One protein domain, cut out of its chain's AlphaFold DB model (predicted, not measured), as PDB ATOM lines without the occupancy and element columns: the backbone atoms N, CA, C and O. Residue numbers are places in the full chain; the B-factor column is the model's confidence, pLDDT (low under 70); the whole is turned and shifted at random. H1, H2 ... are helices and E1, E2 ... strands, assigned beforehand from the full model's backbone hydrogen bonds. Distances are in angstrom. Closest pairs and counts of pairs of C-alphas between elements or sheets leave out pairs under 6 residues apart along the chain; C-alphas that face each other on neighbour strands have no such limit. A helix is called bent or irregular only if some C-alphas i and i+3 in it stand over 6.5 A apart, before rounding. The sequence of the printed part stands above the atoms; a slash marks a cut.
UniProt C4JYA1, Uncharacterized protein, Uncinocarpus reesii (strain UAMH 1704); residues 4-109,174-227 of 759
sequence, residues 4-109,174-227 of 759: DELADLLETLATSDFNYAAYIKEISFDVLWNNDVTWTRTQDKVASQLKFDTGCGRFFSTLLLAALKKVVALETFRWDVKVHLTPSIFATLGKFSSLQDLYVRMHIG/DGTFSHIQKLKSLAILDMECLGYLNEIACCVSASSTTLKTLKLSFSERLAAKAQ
ATOM      1  N   ASP A   4     336.493 144.722 261.263       71.12
ATOM      2  CA  ASP A   4     337.628 143.796 261.252       71.12
ATOM      3  C   ASP A   4     337.296 142.504 260.482       71.12
ATOM      4  O   ASP A   4     337.997 142.183 259.531       71.12
ATOM      5  N   GLU A   5     336.140 141.869 260.741       78.12
ATOM      6  CA  GLU A   5     335.626 140.736 259.933       78.12
ATOM      7  C   GLU A   5     335.574 141.065 258.426       78.12
ATOM      8  O   GLU A   5     335.745 140.200 257.565       78.12
ATOM      9  N   LEU A   6     335.291 142.329 258.094       80.00
ATOM     10  CA  LEU A   6     335.219 142.809 256.719       80.00
ATOM     11  C   LEU A   6     336.614 143.021 256.106       80.00
ATOM     12  O   LEU A   6     336.802 142.784 254.910       80.00
ATOM     13  N   ALA A   7     337.592 143.444 256.909       81.88
ATOM     14  CA  ALA A   7     338.989 143.450 256.497       81.88
ATOM     15  C   ALA A   7     339.475 142.014 256.243       81.88
ATOM     16  O   ALA A   7     339.960 141.746 255.148       81.88
ATOM     17  N   ASP A   8     339.235 141.081 257.169       85.44
ATOM     18  CA  ASP A   8     339.622 139.668 257.044       85.44
ATOM     19  C   ASP A   8     339.040 139.014 255.777       85.44
ATOM     20  O   ASP A   8     339.730 138.282 255.060       85.44
ATOM     21  N   LEU A   9     337.775 139.311 255.450       88.50
ATOM     22  CA  LEU A   9     337.127 138.835 254.226       88.50
ATOM     23  C   LEU A   9     337.779 139.419 252.962       88.50
ATOM     24  O   LEU A   9     338.085 138.675 252.029       88.50
ATOM     25  N   LEU A  10     338.003 140.735 252.908       89.06
ATOM     26  CA  LEU A  10     338.634 141.376 251.748       89.06
ATOM     27  C   LEU A  10     340.111 140.987 251.597       89.06
ATOM     28  O   LEU A  10     340.585 140.857 250.468       89.06
ATOM     29  N   GLU A  11     340.822 140.748 252.699       90.38
ATOM     30  CA  GLU A  11     342.171 140.189 252.682       90.38
ATOM     31  C   GLU A  11     342.146 138.768 252.125       90.38
ATOM     32  O   GLU A  11     342.838 138.506 251.147       90.38
ATOM     33  N   THR A  12     341.268 137.896 252.630       90.94
ATOM     34  CA  THR A  12     341.075 136.532 252.106       90.94
ATOM     35  C   THR A  12     340.797 136.536 250.598       90.94
ATOM     36  O   THR A  12     341.367 135.733 249.860       90.94
ATOM     37  N   LEU A  13     339.971 137.461 250.101       91.81
ATOM     38  CA  LEU A  13     339.691 137.601 248.666       91.81
ATOM     39  C   LEU A  13     340.881 138.145 247.854       91.81
ATOM     40  O   LEU A  13     341.028 137.800 246.681       91.81
ATOM     41  N   ALA A  14     341.739 138.971 248.453       90.69
ATOM     42  CA  ALA A  14     342.935 139.506 247.811       90.69
ATOM     43  C   ALA A  14     344.115 138.510 247.805       90.69
ATOM     44  O   ALA A  14     344.832 138.415 246.800       90.69
ATOM     45  N   THR A  15     344.322 137.764 248.895       91.25
ATOM     46  CA  THR A  15     345.543 136.983 249.161       91.25
ATOM     47  C   THR A  15     345.398 135.477 248.952       91.25
ATOM     48  O   THR A  15     346.390 134.854 248.593       91.25
ATOM     49  N   SER A  16     344.201 134.891 249.100       89.25
ATOM     50  CA  SER A  16     344.007 133.430 249.057       89.25
ATOM     51  C   SER A  16     344.481 132.779 247.751       89.25
ATOM     52  O   SER A  16     344.036 133.147 246.656       89.25
ATOM     53  N   ASP A  17     345.307 131.737 247.884       86.50
ATOM     54  CA  ASP A  17     345.775 130.881 246.785       86.50
ATOM     55  C   ASP A  17     344.628 130.143 246.073       86.50
ATOM     56  O   ASP A  17     344.719 129.843 244.884       86.50
ATOM     57  N   PHE A  18     343.503 129.911 246.764       86.25
ATOM     58  CA  PHE A  18     342.293 129.323 246.176       86.25
ATOM     59  C   PHE A  18     341.552 130.283 245.226       86.25
ATOM     60  O   PHE A  18     340.591 129.880 244.573       86.25
ATOM     61  N   ASN A  19     341.984 131.548 245.144       85.25
ATOM     62  CA  ASN A  19     341.500 132.562 244.206       85.25
ATOM     63  C   ASN A  19     339.966 132.750 244.206       85.25
ATOM     64  O   ASN A  19     339.357 132.977 243.160       85.25
ATOM     65  N   TYR A  20     339.335 132.673 245.386       88.38
ATOM     66  CA  TYR A  20     337.876 132.743 245.560       88.38
ATOM     67  C   TYR A  20     337.224 133.944 244.852       88.38
ATOM     68  O   TYR A  20     336.128 133.821 244.306       88.38
ATOM     69  N   ALA A  21     337.920 135.084 244.801       89.81
ATOM     70  CA  ALA A  21     337.458 136.295 244.131       89.81
ATOM     71  C   ALA A  21     337.141 136.099 242.637       89.81
ATOM     72  O   ALA A  21     336.231 136.750 242.127       89.81
ATOM     73  N   ALA A  22     337.809 135.177 241.934       90.75
ATOM     74  CA  ALA A  22     337.561 134.931 240.511       90.75
ATOM     75  C   ALA A  22     336.127 134.457 240.207       90.75
ATOM     76  O   ALA A  22     335.637 134.674 239.100       90.75
ATOM     77  N   TYR A  23     335.449 133.858 241.193       92.06
ATOM     78  CA  TYR A  23     334.075 133.361 241.091       92.06
ATOM     79  C   TYR A  23     333.012 134.390 241.519       92.06
ATOM     80  O   TYR A  23     331.817 134.101 241.448       92.06
ATOM     81  N   ILE A  24     333.416 135.586 241.966       94.25
ATOM     82  CA  ILE A  24     332.491 136.628 242.421       94.25
ATOM     83  C   ILE A  24     331.797 137.298 241.230       94.25
ATOM     84  O   ILE A  24     332.439 137.921 240.384       94.25
ATOM     85  N   LYS A  25     330.464 137.212 241.221       95.19
ATOM     86  CA  LYS A  25     329.563 137.906 240.283       95.19
ATOM     87  C   LYS A  25     328.941 139.171 240.873       95.19
ATOM     88  O   LYS A  25     328.741 140.138 240.148       95.19
ATOM     89  N   GLU A  26     328.661 139.191 242.173       95.31
ATOM     90  CA  GLU A  26     328.083 140.344 242.866       95.31
ATOM     91  C   GLU A  26     328.974 140.782 244.028       95.31
ATOM     92  O   GLU A  26     329.438 139.955 244.811       95.31
ATOM     93  N   ILE A  27     329.163 142.094 244.161       92.94
ATOM     94  CA  ILE A  27     329.651 142.727 245.388       92.94
ATOM     95  C   ILE A  27     328.621 143.777 245.801       92.94
ATOM     96  O   ILE A  27     328.462 144.785 245.110       92.94
ATOM     97  N   SER A  28     327.943 143.552 246.925       90.62
ATOM     98  CA  SER A  28     326.948 144.459 247.498       90.62
ATOM     99  C   SER A  28     327.333 144.897 248.916       90.62
ATOM    100  O   SER A  28     327.539 144.088 249.817       90.62
ATOM    101  N   PHE A  29     327.440 146.212 249.101       86.00
ATOM    102  CA  PHE A  29     327.710 146.880 250.371       86.00
ATOM    103  C   PHE A  29     326.528 147.757 250.750       86.00
ATOM    104  O   PHE A  29     326.443 148.923 250.360       86.00
ATOM    105  N   ASP A  30     325.625 147.167 251.524       78.38
ATOM    106  CA  ASP A  30     324.367 147.776 251.926       78.38
ATOM    107  C   ASP A  30     324.403 148.251 253.377       78.38
ATOM    108  O   ASP A  30     324.837 147.534 254.281       78.38
ATOM    109  N   VAL A  31     323.841 149.434 253.622       64.25
ATOM    110  CA  VAL A  31     323.300 149.747 254.946       64.25
ATOM    111  C   VAL A  31     321.906 149.138 255.011       64.25
ATOM    112  O   VAL A  31     321.062 149.441 254.172       64.25
ATOM    113  N   LEU A  32     321.653 148.274 255.995       54.19
ATOM    114  CA  LEU A  32     320.319 147.714 256.208       54.19
ATOM    115  C   LEU A  32     319.350 148.839 256.596       54.19
ATOM    116  O   LEU A  32     319.470 149.437 257.667       54.19
ATOM    117  N   TRP A  33     318.398 149.127 255.708       47.66
ATOM    118  CA  TRP A  33     317.409 150.196 255.854       47.66
ATOM    119  C   TRP A  33     316.322 149.830 256.877       47.66
ATOM    120  O   TRP A  33     315.205 149.472 256.518       47.66
ATOM    121  N   ASN A  34     316.647 149.951 258.165       42.47
ATOM    122  CA  ASN A  34     315.655 150.031 259.236       42.47
ATOM    123  C   ASN A  34     315.348 151.500 259.554       42.47
ATOM    124  O   ASN A  34     316.259 152.292 259.787       42.47
ATOM    125  N   ASN A  35     314.062 151.851 259.622       44.88
ATOM    126  CA  ASN A  35     313.565 153.229 259.777       44.88
ATOM    127  C   ASN A  35     313.750 153.836 261.190       44.88
ATOM    128  O   ASN A  35     313.034 154.764 261.561       44.88
ATOM    129  N   ASP A  36     314.681 153.317 261.993       48.19
ATOM    130  CA  ASP A  36     314.990 153.826 263.331       48.19
ATOM    131  C   ASP A  36     316.165 154.823 263.279       48.19
ATOM    132  O   ASP A  36     317.205 154.580 262.665       48.19
ATOM    133  N   VAL A  37     316.000 155.951 263.971       52.47
ATOM    134  CA  VAL A  37     316.949 157.071 264.088       52.47
ATOM    135  C   VAL A  37     318.322 156.624 264.623       52.47
ATOM    136  O   VAL A  37     319.342 157.260 264.332       52.47
ATOM    137  N   THR A  38     318.391 155.503 265.352       52.41
ATOM    138  CA  THR A  38     319.669 154.895 265.770       52.41
ATOM    139  C   THR A  38     320.565 154.493 264.586       52.41
ATOM    140  O   THR A  38     321.796 154.573 264.699       52.41
ATOM    141  N   TRP A  39     319.988 154.132 263.432       54.66
ATOM    142  CA  TRP A  39     320.741 153.686 262.256       54.66
ATOM    143  C   TRP A  39     321.434 154.827 261.528       54.66
ATOM    144  O   TRP A  39     322.597 154.663 261.175       54.66
ATOM    145  N   THR A  40     320.824 156.009 261.396       58.47
ATOM    146  CA  THR A  40     321.492 157.185 260.801       58.47
ATOM    147  C   THR A  40     322.767 157.534 261.573       58.47
ATOM    148  O   THR A  40     323.843 157.679 260.992       58.47
ATOM    149  N   ARG A  41     322.683 157.544 262.912       61.75
ATOM    150  CA  ARG A  41     323.832 157.784 263.802       61.75
ATOM    151  C   ARG A  41     324.887 156.674 263.727       61.75
ATOM    152  O   ARG A  41     326.049 156.918 264.045       61.75
ATOM    153  N   THR A  42     324.504 155.466 263.318       62.00
ATOM    154  CA  THR A  42     325.403 154.312 263.154       62.00
ATOM    155  C   THR A  42     326.060 154.302 261.772       62.00
ATOM    156  O   THR A  42     327.271 154.112 261.683       62.00
ATOM    157  N   GLN A  43     325.320 154.626 260.708       63.81
ATOM    158  CA  GLN A  43     325.850 154.855 259.364       63.81
ATOM    159  C   GLN A  43     326.883 155.987 259.375       63.81
ATOM    160  O   GLN A  43     327.980 155.809 258.855       63.81
ATOM    161  N   ASP A  44     326.580 157.119 260.015       67.00
ATOM    162  CA  ASP A  44     327.507 158.253 260.081       67.00
ATOM    163  C   ASP A  44     328.739 157.947 260.958       67.00
ATOM    164  O   ASP A  44     329.832 158.434 260.662       67.00
ATOM    165  N   LYS A  45     328.619 157.070 261.971       68.62
ATOM    166  CA  LYS A  45     329.773 156.512 262.706       68.62
ATOM    167  C   LYS A  45     330.657 155.646 261.803       68.62
ATOM    168  O   LYS A  45     331.849 155.932 261.709       68.62
ATOM    169  N   VAL A  46     330.096 154.644 261.120       66.75
ATOM    170  CA  VAL A  46     330.849 153.746 260.217       66.75
ATOM    171  C   VAL A  46     331.504 154.544 259.086       66.75
ATOM    172  O   VAL A  46     332.698 154.393 258.830       66.75
ATOM    173  N   ALA A  47     330.771 155.485 258.487       67.31
ATOM    174  CA  ALA A  47     331.303 156.428 257.510       67.31
ATOM    175  C   ALA A  47     332.446 157.273 258.091       67.31
ATOM    176  O   ALA A  47     333.464 157.462 257.435       67.31
ATOM    177  N   SER A  48     332.331 157.754 259.337       68.00
ATOM    178  CA  SER A  48     333.405 158.521 259.986       68.00
ATOM    179  C   SER A  48     334.679 157.707 260.238       68.00
ATOM    180  O   SER A  48     335.766 158.272 260.138       68.00
ATOM    181  N   GLN A  49     334.556 156.402 260.503       67.62
ATOM    182  CA  GLN A  49     335.682 155.486 260.699       67.62
ATOM    183  C   GLN A  49     336.358 155.143 259.365       67.62
ATOM    184  O   GLN A  49     337.574 155.275 259.242       67.62
ATOM    185  N   LEU A  50     335.575 154.773 258.347       65.94
ATOM    186  CA  LEU A  50     336.066 154.350 257.027       65.94
ATOM    187  C   LEU A  50     336.345 155.511 256.046       65.94
ATOM    188  O   LEU A  50     336.681 155.268 254.888       65.94
ATOM    189  N   LYS A  51     336.245 156.776 256.482       70.69
ATOM    190  CA  LYS A  51     336.671 157.959 255.708       70.69
ATOM    191  C   LYS A  51     338.076 157.763 255.135       70.69
ATOM    192  O   LYS A  51     338.996 157.427 255.866       70.69
ATOM    193  N   PHE A  52     338.278 158.094 253.861       64.81
ATOM    194  CA  PHE A  52     339.575 157.945 253.182       64.81
ATOM    195  C   PHE A  52     340.716 158.812 253.775       64.81
ATOM    196  O   PHE A  52     341.890 158.625 253.455       64.81
ATOM    197  N   ASP A  53     340.407 159.739 254.681       67.00
ATOM    198  CA  ASP A  53     341.414 160.475 255.452       67.00
ATOM    199  C   ASP A  53     342.000 159.670 256.624       67.00
ATOM    200  O   ASP A  53     343.103 159.976 257.078       67.00
ATOM    201  N   THR A  54     341.307 158.627 257.096       71.38
ATOM    202  CA  THR A  54     341.778 157.744 258.171       71.38
ATOM    203  C   THR A  54     342.693 156.643 257.624       71.38
ATOM    204  O   THR A  54     342.607 156.242 256.459       71.38
ATOM    205  N   GLY A  55     343.575 156.110 258.476       72.19
ATOM    206  CA  GLY A  55     344.442 154.987 258.102       72.19
ATOM    207  C   GLY A  55     343.648 153.741 257.691       72.19
ATOM    208  O   GLY A  55     343.950 153.130 256.667       72.19
ATOM    209  N   CYS A  56     342.584 153.420 258.433       73.88
ATOM    210  CA  CYS A  56     341.700 152.295 258.137       73.88
ATOM    211  C   CYS A  56     340.880 152.499 256.852       73.88
ATOM    212  O   CYS A  56     340.766 151.552 256.081       73.88
ATOM    213  N   GLY A  57     340.405 153.710 256.538       76.38
ATOM    214  CA  GLY A  57     339.730 153.989 255.263       76.38
ATOM    215  C   GLY A  57     340.641 153.817 254.038       76.38
ATOM    216  O   GLY A  57     340.221 153.277 253.013       76.38
ATOM    217  N   ARG A  58     341.922 154.199 254.145       80.75
ATOM    218  CA  ARG A  58     342.926 153.987 253.076       80.75
ATOM    219  C   ARG A  58     343.304 152.520 252.909       80.75
ATOM    220  O   ARG A  58     343.377 152.038 251.776       80.75
ATOM    221  N   PHE A  59     343.532 151.825 254.026       83.44
ATOM    222  CA  PHE A  59     343.789 150.386 254.050       83.44
ATOM    223  C   PHE A  59     342.624 149.628 253.408       83.44
ATOM    224  O   PHE A  59     342.826 148.945 252.408       83.44
ATOM    225  N   PHE A  60     341.397 149.873 253.875       84.38
ATOM    226  CA  PHE A  60     340.172 149.309 253.315       84.38
ATOM    227  C   PHE A  60     340.036 149.578 251.807       84.38
ATOM    228  O   PHE A  60     339.815 148.645 251.038       84.38
ATOM    229  N   SER A  61     340.236 150.820 251.338       86.12
ATOM    230  CA  SER A  61     340.151 151.124 249.899       86.12
ATOM    231  C   SER A  61     341.228 150.412 249.073       86.12
ATOM    232  O   SER A  61     340.986 150.117 247.902       86.12
ATOM    233  N   THR A  62     342.403 150.145 249.645       89.69
ATOM    234  CA  THR A  62     343.476 149.394 248.978       89.69
ATOM    235  C   THR A  62     343.169 147.897 248.963       89.69
ATOM    236  O   THR A  62     343.405 147.242 247.951       89.69
ATOM    237  N   LEU A  63     342.580 147.372 250.039       90.44
ATOM    238  CA  LEU A  63     342.187 145.973 250.178       90.44
ATOM    239  C   LEU A  63     341.014 145.621 249.249       90.44
ATOM    240  O   LEU A  63     341.099 144.658 248.492       90.44
ATOM    241  N   LEU A  64     339.986 146.476 249.185       91.88
ATOM    242  CA  LEU A  64     338.893 146.386 248.210       91.88
ATOM    243  C   LEU A  64     339.416 146.443 246.765       91.88
ATOM    244  O   LEU A  64     338.998 145.653 245.921       91.88
ATOM    245  N   LEU A  65     340.377 147.327 246.473       92.88
ATOM    246  CA  LEU A  65     341.025 147.397 245.158       92.88
ATOM    247  C   LEU A  65     341.877 146.151 244.846       92.88
ATOM    248  O   LEU A  65     341.994 145.773 243.680       92.88
ATOM    249  N   ALA A  66     342.483 145.515 245.851       92.62
ATOM    250  CA  ALA A  66     343.247 144.280 245.688       92.62
ATOM    251  C   ALA A  66     342.327 143.074 245.431       92.62
ATOM    252  O   ALA A  66     342.571 142.327 244.485       92.62
ATOM    253  N   ALA A  67     341.235 142.946 246.190       92.75
ATOM    254  CA  ALA A  67     340.198 141.939 245.973       92.75
ATOM    255  C   ALA A  67     339.544 142.092 244.587       92.75
ATOM    256  O   ALA A  67     339.494 141.131 243.824       92.75
ATOM    257  N   LEU A  68     339.142 143.311 244.197       94.44
ATOM    258  CA  LEU A  68     338.578 143.586 242.867       94.44
ATOM    259  C   LEU A  68     339.524 143.183 241.724       94.44
ATOM    260  O   LEU A  68     339.063 142.663 240.717       94.44
ATOM    261  N   LYS A  69     340.845 143.350 241.874       93.38
ATOM    262  CA  LYS A  69     341.830 142.911 240.863       93.38
ATOM    263  C   LYS A  69     341.955 141.386 240.717       93.38
ATOM    264  O   LYS A  69     342.574 140.947 239.751       93.38
ATOM    265  N   LYS A  70     341.419 140.598 241.656       92.69
ATOM    266  CA  LYS A  70     341.330 139.129 241.574       92.69
ATOM    267  C   LYS A  70     339.988 138.643 241.000       92.69
ATOM    268  O   LYS A  70     339.893 137.487 240.598       92.69
ATOM    269  N   VAL A  71     338.966 139.503 240.933       94.94
ATOM    270  CA  VAL A  71     337.678 139.182 240.294       94.94
ATOM    271  C   VAL A  71     337.847 139.098 238.776       94.94
ATOM    272  O   VAL A  71     338.610 139.864 238.190       94.94
ATOM    273  N   VAL A  72     337.137 138.165 238.133       92.19
ATOM    274  CA  VAL A  72     337.217 137.934 236.677       92.19
ATOM    275  C   VAL A  72     335.951 138.392 235.945       92.19
ATOM    276  O   VAL A  72     336.054 139.022 234.896       92.19
ATOM    277  N   ALA A  73     334.768 138.096 236.494       93.12
ATOM    278  CA  ALA A  73     333.478 138.286 235.824       93.12
ATOM    279  C   ALA A  73     332.430 138.934 236.749       93.12
ATOM    280  O   ALA A  73     331.368 138.366 237.003       93.12
ATOM    281  N   LEU A  74     332.738 140.131 237.262       96.69
ATOM    282  CA  LEU A  74     331.795 140.916 238.061       96.69
ATOM    283  C   LEU A  74     330.606 141.349 237.186       96.69
ATOM    284  O   LEU A  74     330.804 141.943 236.126       96.69
ATOM    285  N   GLU A  75     329.389 141.052 237.622       96.94
ATOM    286  CA  GLU A  75     328.121 141.365 236.948       96.94
ATOM    287  C   GLU A  75     327.386 142.515 237.657       96.94
ATOM    288  O   GLU A  75     326.844 143.396 236.986       96.94
ATOM    289  N   THR A  76     327.478 142.568 238.991       97.12
ATOM    290  CA  THR A  76     326.830 143.575 239.845       97.12
ATOM    291  C   THR A  76     327.827 144.191 240.830       97.12
ATOM    292  O   THR A  76     328.508 143.475 241.567       97.12
ATOM    293  N   PHE A  77     327.872 145.524 240.907       96.50
ATOM    294  CA  PHE A  77     328.579 146.262 241.956       96.50
ATOM    295  C   PHE A  77     327.645 147.283 242.612       96.50
ATOM    296  O   PHE A  77     327.215 148.248 241.975       96.50
ATOM    297  N   ARG A  78     327.349 147.086 243.899       94.50
ATOM    298  CA  ARG A  78     326.434 147.921 244.679       94.50
ATOM    299  C   ARG A  78     327.112 148.463 245.932       94.50
ATOM    300  O   ARG A  78     327.656 147.720 246.738       94.50
ATOM    301  N   TRP A  79     327.066 149.780 246.078       91.44
ATOM    302  CA  TRP A  79     327.787 150.541 247.088       91.44
ATOM    303  C   TRP A  79     326.866 151.593 247.716       91.44
ATOM    304  O   TRP A  79     326.863 152.758 247.319       91.44
ATOM    305  N   ASP A  80     326.048 151.171 248.683       86.06
ATOM    306  CA  ASP A  80     325.059 152.003 249.382       86.06
ATOM    307  C   ASP A  80     325.583 152.564 250.723       86.06
ATOM    308  O   ASP A  80     324.840 152.798 251.678       86.06
ATOM    309  N   VAL A  81     326.897 152.794 250.810       80.62
ATOM    310  CA  VAL A  81     327.582 153.317 252.002       80.62
ATOM    311  C   VAL A  81     328.225 154.679 251.728       80.62
ATOM    312  O   VAL A  81     328.775 154.931 250.658       80.62
ATOM    313  N   LYS A  82     328.210 155.568 252.728       74.62
ATOM    314  CA  LYS A  82     328.831 156.909 252.686       74.62
ATOM    315  C   LYS A  82     330.370 156.840 252.860       74.62
ATOM    316  O   LYS A  82     330.926 157.507 253.730       74.62
ATOM    317  N   VAL A  83     331.049 155.975 252.096       77.81
ATOM    318  CA  VAL A  83     332.501 155.689 252.181       77.81
ATOM    319  C   VAL A  83     333.158 155.794 250.800       77.81
ATOM    320  O   VAL A  83     332.643 155.245 249.828       77.81
ATOM    321  N   HIS A  84     334.256 156.549 250.683       79.12
ATOM    322  CA  HIS A  84     334.708 157.090 249.394       79.12
ATOM    323  C   HIS A  84     335.417 156.055 248.512       79.12
ATOM    324  O   HIS A  84     336.479 155.542 248.865       79.12
ATOM    325  N   LEU A  85     334.857 155.807 247.325       85.62
ATOM    326  CA  LEU A  85     335.497 155.014 246.278       85.62
ATOM    327  C   LEU A  85     336.536 155.859 245.538       85.62
ATOM    328  O   LEU A  85     336.221 156.911 244.984       85.62
ATOM    329  N   THR A  86     337.777 155.384 245.498       85.44
ATOM    330  CA  THR A  86     338.859 156.050 244.765       85.44
ATOM    331  C   THR A  86     338.722 155.853 243.246       85.44
ATOM    332  O   THR A  86     338.245 154.801 242.810       85.44
ATOM    333  N   PRO A  87     339.222 156.782 242.403       85.88
ATOM    334  CA  PRO A  87     339.229 156.614 240.942       85.88
ATOM    335  C   PRO A  87     339.892 155.311 240.463       85.88
ATOM    336  O   PRO A  87     339.522 154.765 239.432       85.88
ATOM    337  N   SER A  88     340.831 154.745 241.231       87.69
ATOM    338  CA  SER A  88     341.440 153.442 240.927       87.69
ATOM    339  C   SER A  88     340.476 152.254 241.058       87.69
ATOM    340  O   SER A  88     340.659 151.259 240.355       87.69
ATOM    341  N   ILE A  89     339.457 152.346 241.922       91.56
ATOM    342  CA  ILE A  89     338.372 151.357 242.007       91.56
ATOM    343  C   ILE A  89     337.484 151.481 240.768       91.56
ATOM    344  O   ILE A  89     337.296 150.495 240.064       91.56
ATOM    345  N   PHE A  90     337.042 152.692 240.421       91.94
ATOM    346  CA  PHE A  90     336.252 152.946 239.211       91.94
ATOM    347  C   PHE A  90     336.965 152.515 237.915       91.94
ATOM    348  O   PHE A  90     336.397 151.782 237.105       91.94
ATOM    349  N   ALA A  91     338.250 152.845 237.764       90.38
ATOM    350  CA  ALA A  91     339.104 152.391 236.661       90.38
ATOM    351  C   ALA A  91     339.456 150.884 236.711       90.38
ATOM    352  O   ALA A  91     340.150 150.368 235.829       90.38
ATOM    353  N   THR A  92     339.011 150.163 237.745       92.81
ATOM    354  CA  THR A  92     339.009 148.693 237.796       92.81
ATOM    355  C   THR A  92     337.623 148.146 237.447       92.81
ATOM    356  O   THR A  92     337.547 147.232 236.635       92.81
ATOM    357  N   LEU A  93     336.538 148.762 237.935       94.38
ATOM    358  CA  LEU A  93     335.159 148.426 237.554       94.38
ATOM    359  C   LEU A  93     334.932 148.538 236.036       94.38
ATOM    360  O   LEU A  93     334.396 147.615 235.432       94.38
ATOM    361  N   GLY A  94     335.438 149.599 235.395       91.50
ATOM    362  CA  GLY A  94     335.366 149.791 233.937       91.50
ATOM    363  C   GLY A  94     336.145 148.772 233.086       91.50
ATOM    364  O   GLY A  94     336.104 148.845 231.861       91.50
ATOM    365  N   LYS A  95     336.860 147.815 233.699       92.38
ATOM    366  CA  LYS A  95     337.514 146.701 232.986       92.38
ATOM    367  C   LYS A  95     336.628 145.461 232.882       92.38
ATOM    368  O   LYS A  95     336.912 144.599 232.052       92.38
ATOM    369  N   PHE A  96     335.577 145.354 233.693       93.31
ATOM    370  CA  PHE A  96     334.665 144.214 233.658       93.31
ATOM    371  C   PHE A  96     333.665 144.370 232.512       93.31
ATOM    372  O   PHE A  96     332.668 145.075 232.625       93.31
ATOM    373  N   SER A  97     333.903 143.663 231.408       91.25
ATOM    374  CA  SER A  97     332.972 143.590 230.273       91.25
ATOM    375  C   SER A  97     331.653 142.870 230.594       91.25
ATOM    376  O   SER A  97     330.717 142.945 229.801       91.25
ATOM    377  N   SER A  98     331.577 142.188 231.741       94.62
ATOM    378  CA  SER A  98     330.384 141.540 232.296       94.62
ATOM    379  C   SER A  98     329.531 142.452 233.190       94.62
ATOM    380  O   SER A  98     328.401 142.074 233.504       94.62
ATOM    381  N   LEU A  99     330.046 143.616 233.613       96.94
ATOM    382  CA  LEU A  99     329.366 144.497 234.568       96.94
ATOM    383  C   LEU A  99     328.112 145.098 233.925       96.94
ATOM    384  O   LEU A  99     328.182 145.782 232.907       96.94
ATOM    385  N   GLN A 100     326.964 144.827 234.534       96.94
ATOM    386  CA  GLN A 100     325.644 145.218 234.045       96.94
ATOM    387  C   GLN A 100     324.945 146.159 235.023       96.94
ATOM    388  O   GLN A 100     324.258 147.082 234.585       96.94
ATOM    389  N   ASP A 101     325.140 145.968 236.325       97.69
ATOM    390  CA  ASP A 101     324.393 146.681 237.354       97.69
ATOM    391  C   ASP A 101     325.354 147.433 238.285       97.69
ATOM    392  O   ASP A 101     326.089 146.834 239.071       97.69
ATOM    393  N   LEU A 102     325.365 148.768 238.177       97.06
ATOM    394  CA  LEU A 102     326.206 149.661 238.976       97.06
ATOM    395  C   LEU A 102     325.346 150.555 239.877       97.06
ATOM    396  O   LEU A 102     324.546 151.353 239.391       97.06
ATOM    397  N   TYR A 103     325.558 150.480 241.187       95.38
ATOM    398  CA  TYR A 103     324.906 151.330 242.186       95.38
ATOM    399  C   TYR A 103     325.967 151.955 243.093       95.38
ATOM    400  O   TYR A 103     326.736 151.231 243.719       95.38
ATOM    401  N   VAL A 104     326.005 153.287 243.200       93.38
ATOM    402  CA  VAL A 104     326.991 154.021 244.011       93.38
ATOM    403  C   VAL A 104     326.361 155.216 244.732       93.38
ATOM    404  O   VAL A 104     325.763 156.092 244.105       93.38
ATOM    405  N   ARG A 105     326.564 155.300 246.053       88.19
ATOM    406  CA  ARG A 105     326.279 156.485 246.873       88.19
ATOM    407  C   ARG A 105     327.496 157.417 246.923       88.19
ATOM    408  O   ARG A 105     328.485 157.167 247.617       88.19
ATOM    409  N   MET A 106     327.421 158.507 246.171       85.50
ATOM    410  CA  MET A 106     328.437 159.557 246.127       85.50
ATOM    411  C   MET A 106     328.459 160.352 247.435       85.50
ATOM    412  O   MET A 106     327.446 160.511 248.103       85.50
ATOM    413  N   HIS A 107     329.636 160.842 247.810       72.62
ATOM    414  CA  HIS A 107     329.864 161.810 248.887       72.62
ATOM    415  C   HIS A 107     331.332 162.257 248.816       72.62
ATOM    416  O   HIS A 107     332.194 161.582 248.236       72.62
ATOM    417  N   ILE A 108     331.619 163.400 249.423       61.47
ATOM    418  CA  ILE A 108     332.921 164.051 249.432       61.47
ATOM    419  C   ILE A 108     333.546 163.840 250.811       61.47
ATOM    420  O   ILE A 108     333.233 164.527 251.785       61.47
ATOM    421  N   GLY A 109     334.492 162.901 250.888       49.88
ATOM    422  CA  GLY A 109     335.578 163.043 251.857       49.88
ATOM    423  C   GLY A 109     336.379 164.315 251.521       49.88
ATOM    424  O   GLY A 109     336.535 164.601 250.331       49.88
ATOM    425  N   ASP A 174     338.169 163.375 236.352       59.97
ATOM    426  CA  ASP A 174     338.301 162.478 235.203       59.97
ATOM    427  C   ASP A 174     338.586 161.024 235.622       59.97
ATOM    428  O   ASP A 174     339.415 160.752 236.496       59.97
ATOM    429  N   GLY A 175     337.925 160.075 234.957       65.50
ATOM    430  CA  GLY A 175     338.119 158.637 235.158       65.50
ATOM    431  C   GLY A 175     337.296 157.994 236.283       65.50
ATOM    432  O   GLY A 175     337.662 156.920 236.758       65.50
ATOM    433  N   THR A 176     336.184 158.613 236.689       81.44
ATOM    434  CA  THR A 176     335.232 158.086 237.687       81.44
ATOM    435  C   THR A 176     334.125 157.224 237.052       81.44
ATOM    436  O   THR A 176     333.780 156.176 237.577       81.44
ATOM    437  N   PHE A 177     333.569 157.617 235.907       85.62
ATOM    438  CA  PHE A 177     332.500 156.886 235.208       85.62
ATOM    439  C   PHE A 177     332.735 156.760 233.694       85.62
ATOM    440  O   PHE A 177     332.179 155.859 233.078       85.62
ATOM    441  N   SER A 178     333.604 157.579 233.089       80.75
ATOM    442  CA  SER A 178     333.874 157.600 231.637       80.75
ATOM    443  C   SER A 178     334.385 156.280 231.044       80.75
ATOM    444  O   SER A 178     334.258 156.057 229.842       80.75
ATOM    445  N   HIS A 179     334.931 155.391 231.875       83.50
ATOM    446  CA  HIS A 179     335.405 154.059 231.482       83.50
ATOM    447  C   HIS A 179     334.327 152.962 231.582       83.50
ATOM    448  O   HIS A 179     334.594 151.819 231.219       83.50
ATOM    449  N   ILE A 180     333.137 153.276 232.103       91.38
ATOM    450  CA  ILE A 180     332.061 152.312 232.359       91.38
ATOM    451  C   ILE A 180     330.992 152.458 231.267       91.38
ATOM    452  O   ILE A 180     330.568 153.558 230.924       91.38
ATOM    453  N   GLN A 181     330.591 151.333 230.680       92.81
ATOM    454  CA  GLN A 181     329.757 151.264 229.478       92.81
ATOM    455  C   GLN A 181     328.915 149.983 229.480       92.81
ATOM    456  O   GLN A 181     329.225 149.049 230.218       92.81
ATOM    457  N   LYS A 182     327.901 149.909 228.609       93.38
ATOM    458  CA  LYS A 182     327.029 148.728 228.419       93.38
ATOM    459  C   LYS A 182     326.234 148.278 229.663       93.38
ATOM    460  O   LYS A 182     325.748 147.146 229.704       93.38
ATOM    461  N   LEU A 183     326.039 149.164 230.642       97.19
ATOM    462  CA  LEU A 183     325.224 148.886 231.829       97.19
ATOM    463  C   LEU A 183     323.745 148.670 231.471       97.19
ATOM    464  O   LEU A 183     323.210 149.327 230.576       97.19
ATOM    465  N   LYS A 184     323.073 147.796 232.224       97.94
ATOM    466  CA  LYS A 184     321.611 147.622 232.279       97.94
ATOM    467  C   LYS A 184     320.976 148.475 233.378       97.94
ATOM    468  O   LYS A 184     319.889 149.015 233.169       97.94
ATOM    469  N   SER A 185     321.650 148.632 234.515       98.19
ATOM    470  CA  SER A 185     321.205 149.472 235.627       98.19
ATOM    471  C   SER A 185     322.316 150.411 236.076       98.19
ATOM    472  O   SER A 185     323.455 149.992 236.282       98.19
ATOM    473  N   LEU A 186     321.968 151.684 236.250       98.12
ATOM    474  CA  LEU A 186     322.840 152.704 236.815       98.12
ATOM    475  C   LEU A 186     322.102 153.452 237.927       98.12
ATOM    476  O   LEU A 186     321.070 154.080 237.688       98.12
ATOM    477  N   ALA A 187     322.649 153.424 239.137       97.31
ATOM    478  CA  ALA A 187     322.188 154.219 240.265       97.31
ATOM    479  C   ALA A 187     323.336 155.074 240.816       97.31
ATOM    480  O   ALA A 187     324.343 154.541 241.276       97.31
ATOM    481  N   ILE A 188     323.182 156.400 240.780       95.50
ATOM    482  CA  ILE A 188     324.151 157.363 241.321       95.50
ATOM    483  C   ILE A 188     323.416 158.276 242.296       95.50
ATOM    484  O   ILE A 188     322.633 159.138 241.893       95.50
ATOM    485  N   LEU A 189     323.642 158.049 243.587       93.44
ATOM    486  CA  LEU A 189     322.900 158.684 244.675       93.44
ATOM    487  C   LEU A 189     323.772 159.666 245.465       93.44
ATOM    488  O   LEU A 189     324.996 159.609 245.394       93.44
ATOM    489  N   ASP A 190     323.132 160.545 246.233       90.12
ATOM    490  CA  ASP A 190     323.722 161.515 247.166       90.12
ATOM    491  C   ASP A 190     324.831 162.406 246.568       90.12
ATOM    492  O   ASP A 190     325.756 162.825 247.263       90.12
ATOM    493  N   MET A 191     324.743 162.764 245.283       91.75
ATOM    494  CA  MET A 191     325.724 163.657 244.653       91.75
ATOM    495  C   MET A 191     325.867 164.967 245.455       91.75
ATOM    496  O   MET A 191     324.925 165.751 245.547       91.75
ATOM    497  N   GLU A 192     327.042 165.209 246.054       87.38
ATOM    498  CA  GLU A 192     327.327 166.410 246.867       87.38
ATOM    499  C   GLU A 192     327.885 167.593 246.043       87.38
ATOM    500  O   GLU A 192     327.888 168.743 246.508       87.38
ATOM    501  N   CYS A 193     328.332 167.337 244.807       88.19
ATOM    502  CA  CYS A 193     328.767 168.354 243.850       88.19
ATOM    503  C   CYS A 193     328.438 167.971 242.398       88.19
ATOM    504  O   CYS A 193     328.291 166.801 242.054       88.19
ATOM    505  N   LEU A 194     328.401 168.983 241.527       90.44
ATOM    506  CA  LEU A 194     328.165 168.845 240.086       90.44
ATOM    507  C   LEU A 194     329.452 168.512 239.291       90.44
ATOM    508  O   LEU A 194     329.478 168.650 238.072       90.44
ATOM    509  N   GLY A 195     330.535 168.104 239.965       86.88
ATOM    510  CA  GLY A 195     331.831 167.824 239.326       86.88
ATOM    511  C   GLY A 195     331.830 166.571 238.446       86.88
ATOM    512  O   GLY A 195     332.558 166.513 237.461       86.88
ATOM    513  N   TYR A 196     330.977 165.596 238.766       85.25
ATOM    514  CA  TYR A 196     330.908 164.306 238.073       85.25
ATOM    515  C   TYR A 196     330.003 164.307 236.829       85.25
ATOM    516  O   TYR A 196     329.947 163.300 236.134       85.25
ATOM    517  N   LEU A 197     329.270 165.389 236.531       92.12
ATOM    518  CA  LEU A 197     328.180 165.337 235.541       92.12
ATOM    519  C   LEU A 197     328.632 164.917 234.136       92.12
ATOM    520  O   LEU A 197     327.919 164.162 233.483       92.12
ATOM    521  N   ASN A 198     329.813 165.356 233.693       90.88
ATOM    522  CA  ASN A 198     330.350 164.997 232.375       90.88
ATOM    523  C   ASN A 198     330.749 163.511 232.318       90.88
ATOM    524  O   ASN A 198     330.442 162.821 231.354       90.88
ATOM    525  N   GLU A 199     331.374 163.005 233.381       91.19
ATOM    526  CA  GLU A 199     331.738 161.592 233.537       91.19
ATOM    527  C   GLU A 199     330.492 160.689 233.539       91.19
ATOM    528  O   GLU A 199     330.462 159.656 232.866       91.19
ATOM    529  N   ILE A 200     329.434 161.112 234.241       94.50
ATOM    530  CA  ILE A 200     328.130 160.435 234.256       94.50
ATOM    531  C   ILE A 200     327.494 160.463 232.859       94.50
ATOM    532  O   ILE A 200     327.003 159.435 232.399       94.50
ATOM    533  N   ALA A 201     327.543 161.601 232.161       94.12
ATOM    534  CA  ALA A 201     327.024 161.733 230.802       94.12
ATOM    535  C   ALA A 201     327.734 160.790 229.815       94.12
ATOM    536  O   ALA A 201     327.071 160.114 229.028       94.12
ATOM    537  N   CYS A 202     329.064 160.657 229.909       91.94
ATOM    538  CA  CYS A 202     329.821 159.668 229.139       91.94
ATOM    539  C   CYS A 202     329.340 158.234 229.415       91.94
ATOM    540  O   CYS A 202     329.078 157.495 228.466       91.94
ATOM    541  N   CYS A 203     329.162 157.854 230.685       94.25
ATOM    542  CA  CYS A 203     328.679 156.523 231.077       94.25
ATOM    543  C   CYS A 203     327.244 156.238 230.594       94.25
ATOM    544  O   CYS A 203     326.946 155.124 230.152       94.25
ATOM    545  N   VAL A 204     326.354 157.237 230.652       95.50
ATOM    546  CA  VAL A 204     324.963 157.145 230.179       95.50
ATOM    547  C   VAL A 204     324.913 157.042 228.653       95.50
ATOM    548  O   VAL A 204     324.247 156.146 228.138       95.50
ATOM    549  N   SER A 205     325.665 157.867 227.915       92.25
ATOM    550  CA  SER A 205     325.793 157.747 226.455       92.25
ATOM    551  C   SER A 205     326.377 156.385 226.046       92.25
ATOM    552  O   SER A 205     325.791 155.708 225.202       92.25
ATOM    553  N   ALA A 206     327.454 155.924 226.692       91.94
ATOM    554  CA  ALA A 206     328.104 154.635 226.411       91.94
ATOM    555  C   ALA A 206     327.305 153.396 226.881       91.94
ATOM    556  O   ALA A 206     327.675 152.261 226.578       91.94
ATOM    557  N   SER A 207     326.201 153.598 227.604       95.06
ATOM    558  CA  SER A 207     325.246 152.548 227.989       95.06
ATOM    559  C   SER A 207     323.862 152.746 227.354       95.06
ATOM    560  O   SER A 207     322.944 151.986 227.639       95.06
ATOM    561  N   SER A 208     323.675 153.747 226.489       93.88
ATOM    562  CA  SER A 208     322.348 154.200 226.028       93.88
ATOM    563  C   SER A 208     321.518 153.153 225.268       93.88
ATOM    564  O   SER A 208     320.294 153.263 225.220       93.88
ATOM    565  N   THR A 209     322.156 152.120 224.711       93.06
ATOM    566  CA  THR A 209     321.503 150.992 224.025       93.06
ATOM    567  C   THR A 209     321.160 149.816 224.946       93.06
ATOM    568  O   THR A 209     320.325 148.988 224.588       93.06
ATOM    569  N   THR A 210     321.781 149.730 226.125       95.69
ATOM    570  CA  THR A 210     321.622 148.628 227.094       95.69
ATOM    571  C   THR A 210     320.883 149.042 228.364       95.69
ATOM    572  O   THR A 210     320.295 148.188 229.028       95.69
ATOM    573  N   LEU A 211     320.913 150.331 228.709       97.62
ATOM    574  CA  LEU A 211     320.422 150.869 229.972       97.62
ATOM    575  C   LEU A 211     318.893 150.798 230.042       97.62
ATOM    576  O   LEU A 211     318.186 151.314 229.178       97.62
ATOM    577  N   LYS A 212     318.393 150.175 231.110       98.25
ATOM    578  CA  LYS A 212     316.969 149.977 231.406       98.25
ATOM    579  C   LYS A 212     316.528 150.647 232.696       98.25
ATOM    580  O   LYS A 212     315.408 151.155 232.751       98.25
ATOM    581  N   THR A 213     317.406 150.699 233.690       98.56
ATOM    582  CA  THR A 213     317.134 151.322 234.986       98.56
ATOM    583  C   THR A 213     318.103 152.469 235.224       98.56
ATOM    584  O   THR A 213     319.315 152.272 235.192       98.56
ATOM    585  N   LEU A 214     317.574 153.660 235.501       98.62
ATOM    586  CA  LEU A 214     318.360 154.834 235.877       98.62
ATOM    587  C   LEU A 214     317.823 155.426 237.184       98.62
ATOM    588  O   LEU A 214     316.653 155.806 237.258       98.62
ATOM    589  N   LYS A 215     318.673 155.515 238.211       98.31
ATOM    590  CA  LYS A 215     318.365 156.180 239.486       98.31
ATOM    591  C   LYS A 215     319.381 157.288 239.755       98.31
ATOM    592  O   LYS A 215     320.583 157.039 239.736       98.31
ATOM    593  N   LEU A 216     318.915 158.508 240.001       97.62
ATOM    594  CA  LEU A 216     319.765 159.681 240.209       97.62
ATOM    595  C   LEU A 216     319.302 160.456 241.443       97.62
ATOM    596  O   LEU A 216     318.126 160.821 241.524       97.62
ATOM    597  N   SER A 217     320.210 160.768 242.371       95.44
ATOM    598  CA  SER A 217     319.902 161.728 243.436       95.44
ATOM    599  C   SER A 217     321.021 162.707 243.777       95.44
ATOM    600  O   SER A 217     322.211 162.391 243.742       95.44
ATOM    601  N   PHE A 218     320.611 163.923 244.135       94.44
ATOM    602  CA  PHE A 218     321.449 164.854 244.888       94.44
ATOM    603  C   PHE A 218     321.425 164.506 246.372       94.44
ATOM    604  O   PHE A 218     320.430 163.992 246.884       94.44
ATOM    605  N   SER A 219     322.492 164.867 247.084       90.69
ATOM    606  CA  SER A 219     322.411 164.961 248.537       90.69
ATOM    607  C   SER A 219     321.562 166.162 248.952       90.69
ATOM    608  O   SER A 219     321.493 167.183 248.258       90.69
ATOM    609  N   GLU A 220     320.984 166.085 250.148       87.56
ATOM    610  CA  GLU A 220     320.273 167.200 250.785       87.56
ATOM    611  C   GLU A 220     321.152 168.459 250.858       87.56
ATOM    612  O   GLU A 220     320.692 169.568 250.596       87.56
ATOM    613  N   ARG A 221     322.455 168.282 251.123       87.44
ATOM    614  CA  ARG A 221     323.456 169.358 251.166       87.44
ATOM    615  C   ARG A 221     323.686 170.038 249.823       87.44
ATOM    616  O   ARG A 221     324.069 171.204 249.825       87.44
ATOM    617  N   LEU A 222     323.541 169.338 248.697       90.44
ATOM    618  CA  LEU A 222     323.631 169.958 247.376       90.44
ATOM    619  C   LEU A 222     322.326 170.698 247.067       90.44
ATOM    620  O   LEU A 222     322.369 171.903 246.828       90.44
ATOM    621  N   ALA A 223     321.182 170.020 247.176       90.00
ATOM    622  CA  ALA A 223     319.868 170.605 246.902       90.00
ATOM    623  C   ALA A 223     319.577 171.866 247.747       90.00
ATOM    624  O   ALA A 223     319.082 172.867 247.228       90.00
ATOM    625  N   ALA A 224     319.970 171.877 249.026       87.75
ATOM    626  CA  ALA A 224     319.792 173.027 249.915       87.75
ATOM    627  C   ALA A 224     320.561 174.293 249.480       87.75
ATOM    628  O   ALA A 224     320.170 175.394 249.858       87.75
ATOM    629  N   LYS A 225     321.621 174.193 248.659       87.56
ATOM    630  CA  LYS A 225     322.356 175.378 248.162       87.56
ATOM    631  C   LYS A 225     321.529 176.220 247.174       87.56
ATOM    632  O   LYS A 225     321.824 177.400 247.002       87.56
ATOM    633  N   ALA A 226     320.511 175.629 246.539       83.62
ATOM    634  CA  ALA A 226     319.586 176.292 245.611       83.62
ATOM    635  C   ALA A 226     318.294 176.816 246.289       83.62
ATOM    636  O   ALA A 226     317.377 177.304 245.611       83.62
ATOM    637  N   GLN A 227     318.217 176.715 247.621       79.56
ATOM    638  CA  GLN A 227     317.112 177.191 248.457       79.56
ATOM    639  C   GLN A 227     317.522 178.475 249.193       79.56
ATOM    640  O   GLN A 227     318.671 178.616 249.622       79.56
TER     641      GLN A 227
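What this domain is: This is residues 4 to 109 and 174 to 227 of the 759 residues of an uncharacterized protein of Uncinocarpus reesii (strain UAMH 1704) (UniProt C4JYA1). A wall of five parallel strands, side by side and curving gently, has a looser second row of helices, H4, H5 and H6, running back along one side, while its other side is bare of named helices. H1 lies beside H4 on the side away from H5, H3 crosses beyond the ends of E1 and E2, and H7 runs on beyond the end of E5. The printed part has 160 residues with seven named helices and five named strands, in the order H1 H2 E1 H3 H4 E2 H5 E3 E4 H6 E5 H7; the sheet's order is E1 E2 E3 E4 E5. The class is mixed, helices and strands, and the whole is compact, with a radius of gyration of the C-alphas of 15.9 A and spans of 54 by 42 by 29 A.

Where its parts are: The strands are E1, residues 26 to 29, E2, 76 to 79, E3, 101 to 105, E4, 185 to 191, 17.4 A long, and E5, 213 to 218, 17.3 A. E1 begins at C-alpha 26 (328.083, 140.344, 242.866), and E5 ends at C-alpha 218 (321.449, 164.854, 244.888). The helices are H1, residues 4 to 15, 16.0 A, H2, 20 to 23, H3, 37 to 50, 20.6 A, H4, 55 to 68, 19.9 A, H5, 87 to 93, H6, 194 to 205, 17.7 A, and H7, 220 to 226. H6 is irregular: C-alphas 195 and 198 are 7.6 A apart.

How they stand to each other: Within hydrogen-bond range are N 29 and O 78, 2.8 A, between E1 and E2; N 79 and O 103, 2.8 A, between E2 and E3; N 187 and O 102, 2.8 A, between E3 and E4; and N 215 and O 186, 2.8 A, between E4 and E5. E1, H3, H4, E2 form a strand-helix-strand unit, two parallel neighbour strands with helices between, as do E2, H5, E3 and E4, H6, E5; each crossover is right-handed. H6 and H7 only graze the sheet; H4 and H5 are not on it. H4, the hub, touches H5 at a shallow tilt of 26 degrees, the closest C-alphas being Leu 65 and Ile 89, 5.7 A. It touches H1 at a steep tilt of 40 degrees, with Ala 14 and Ala 67 at 4.1 A. H3 touches H4 only at the corner, Leu 50 to Gly 57, 4.1 A. H1 and H2 only just touch, only at the corner, with 3 pairs of C-alphas within 8 A, the closest being Leu 13 and Ala 21, 5.2 A. Every O i to N i+4 pair is within range in H1, H4 and H5, against 9 of 10 in H3, 6 of 8 in H6 and 1 of 3 in H7, where 3 of 4 O i to N i+3 pairs are; H2 is too short for such a pair.

The domain as a whole: The C-alphas farthest apart are those of Asp 17 and Gln 227, 54.5 A. Residues 110 to 173 are not printed; C-alphas 109 and 174 are 16.9 A apart across this cut. Of the links printed whole, none is long. Residues 33 to 38, of which 37 to 38 belong to H3, stand free. The mean pLDDT of the printed part is 84.8, with 26 residues under 70, among them 31 to 50.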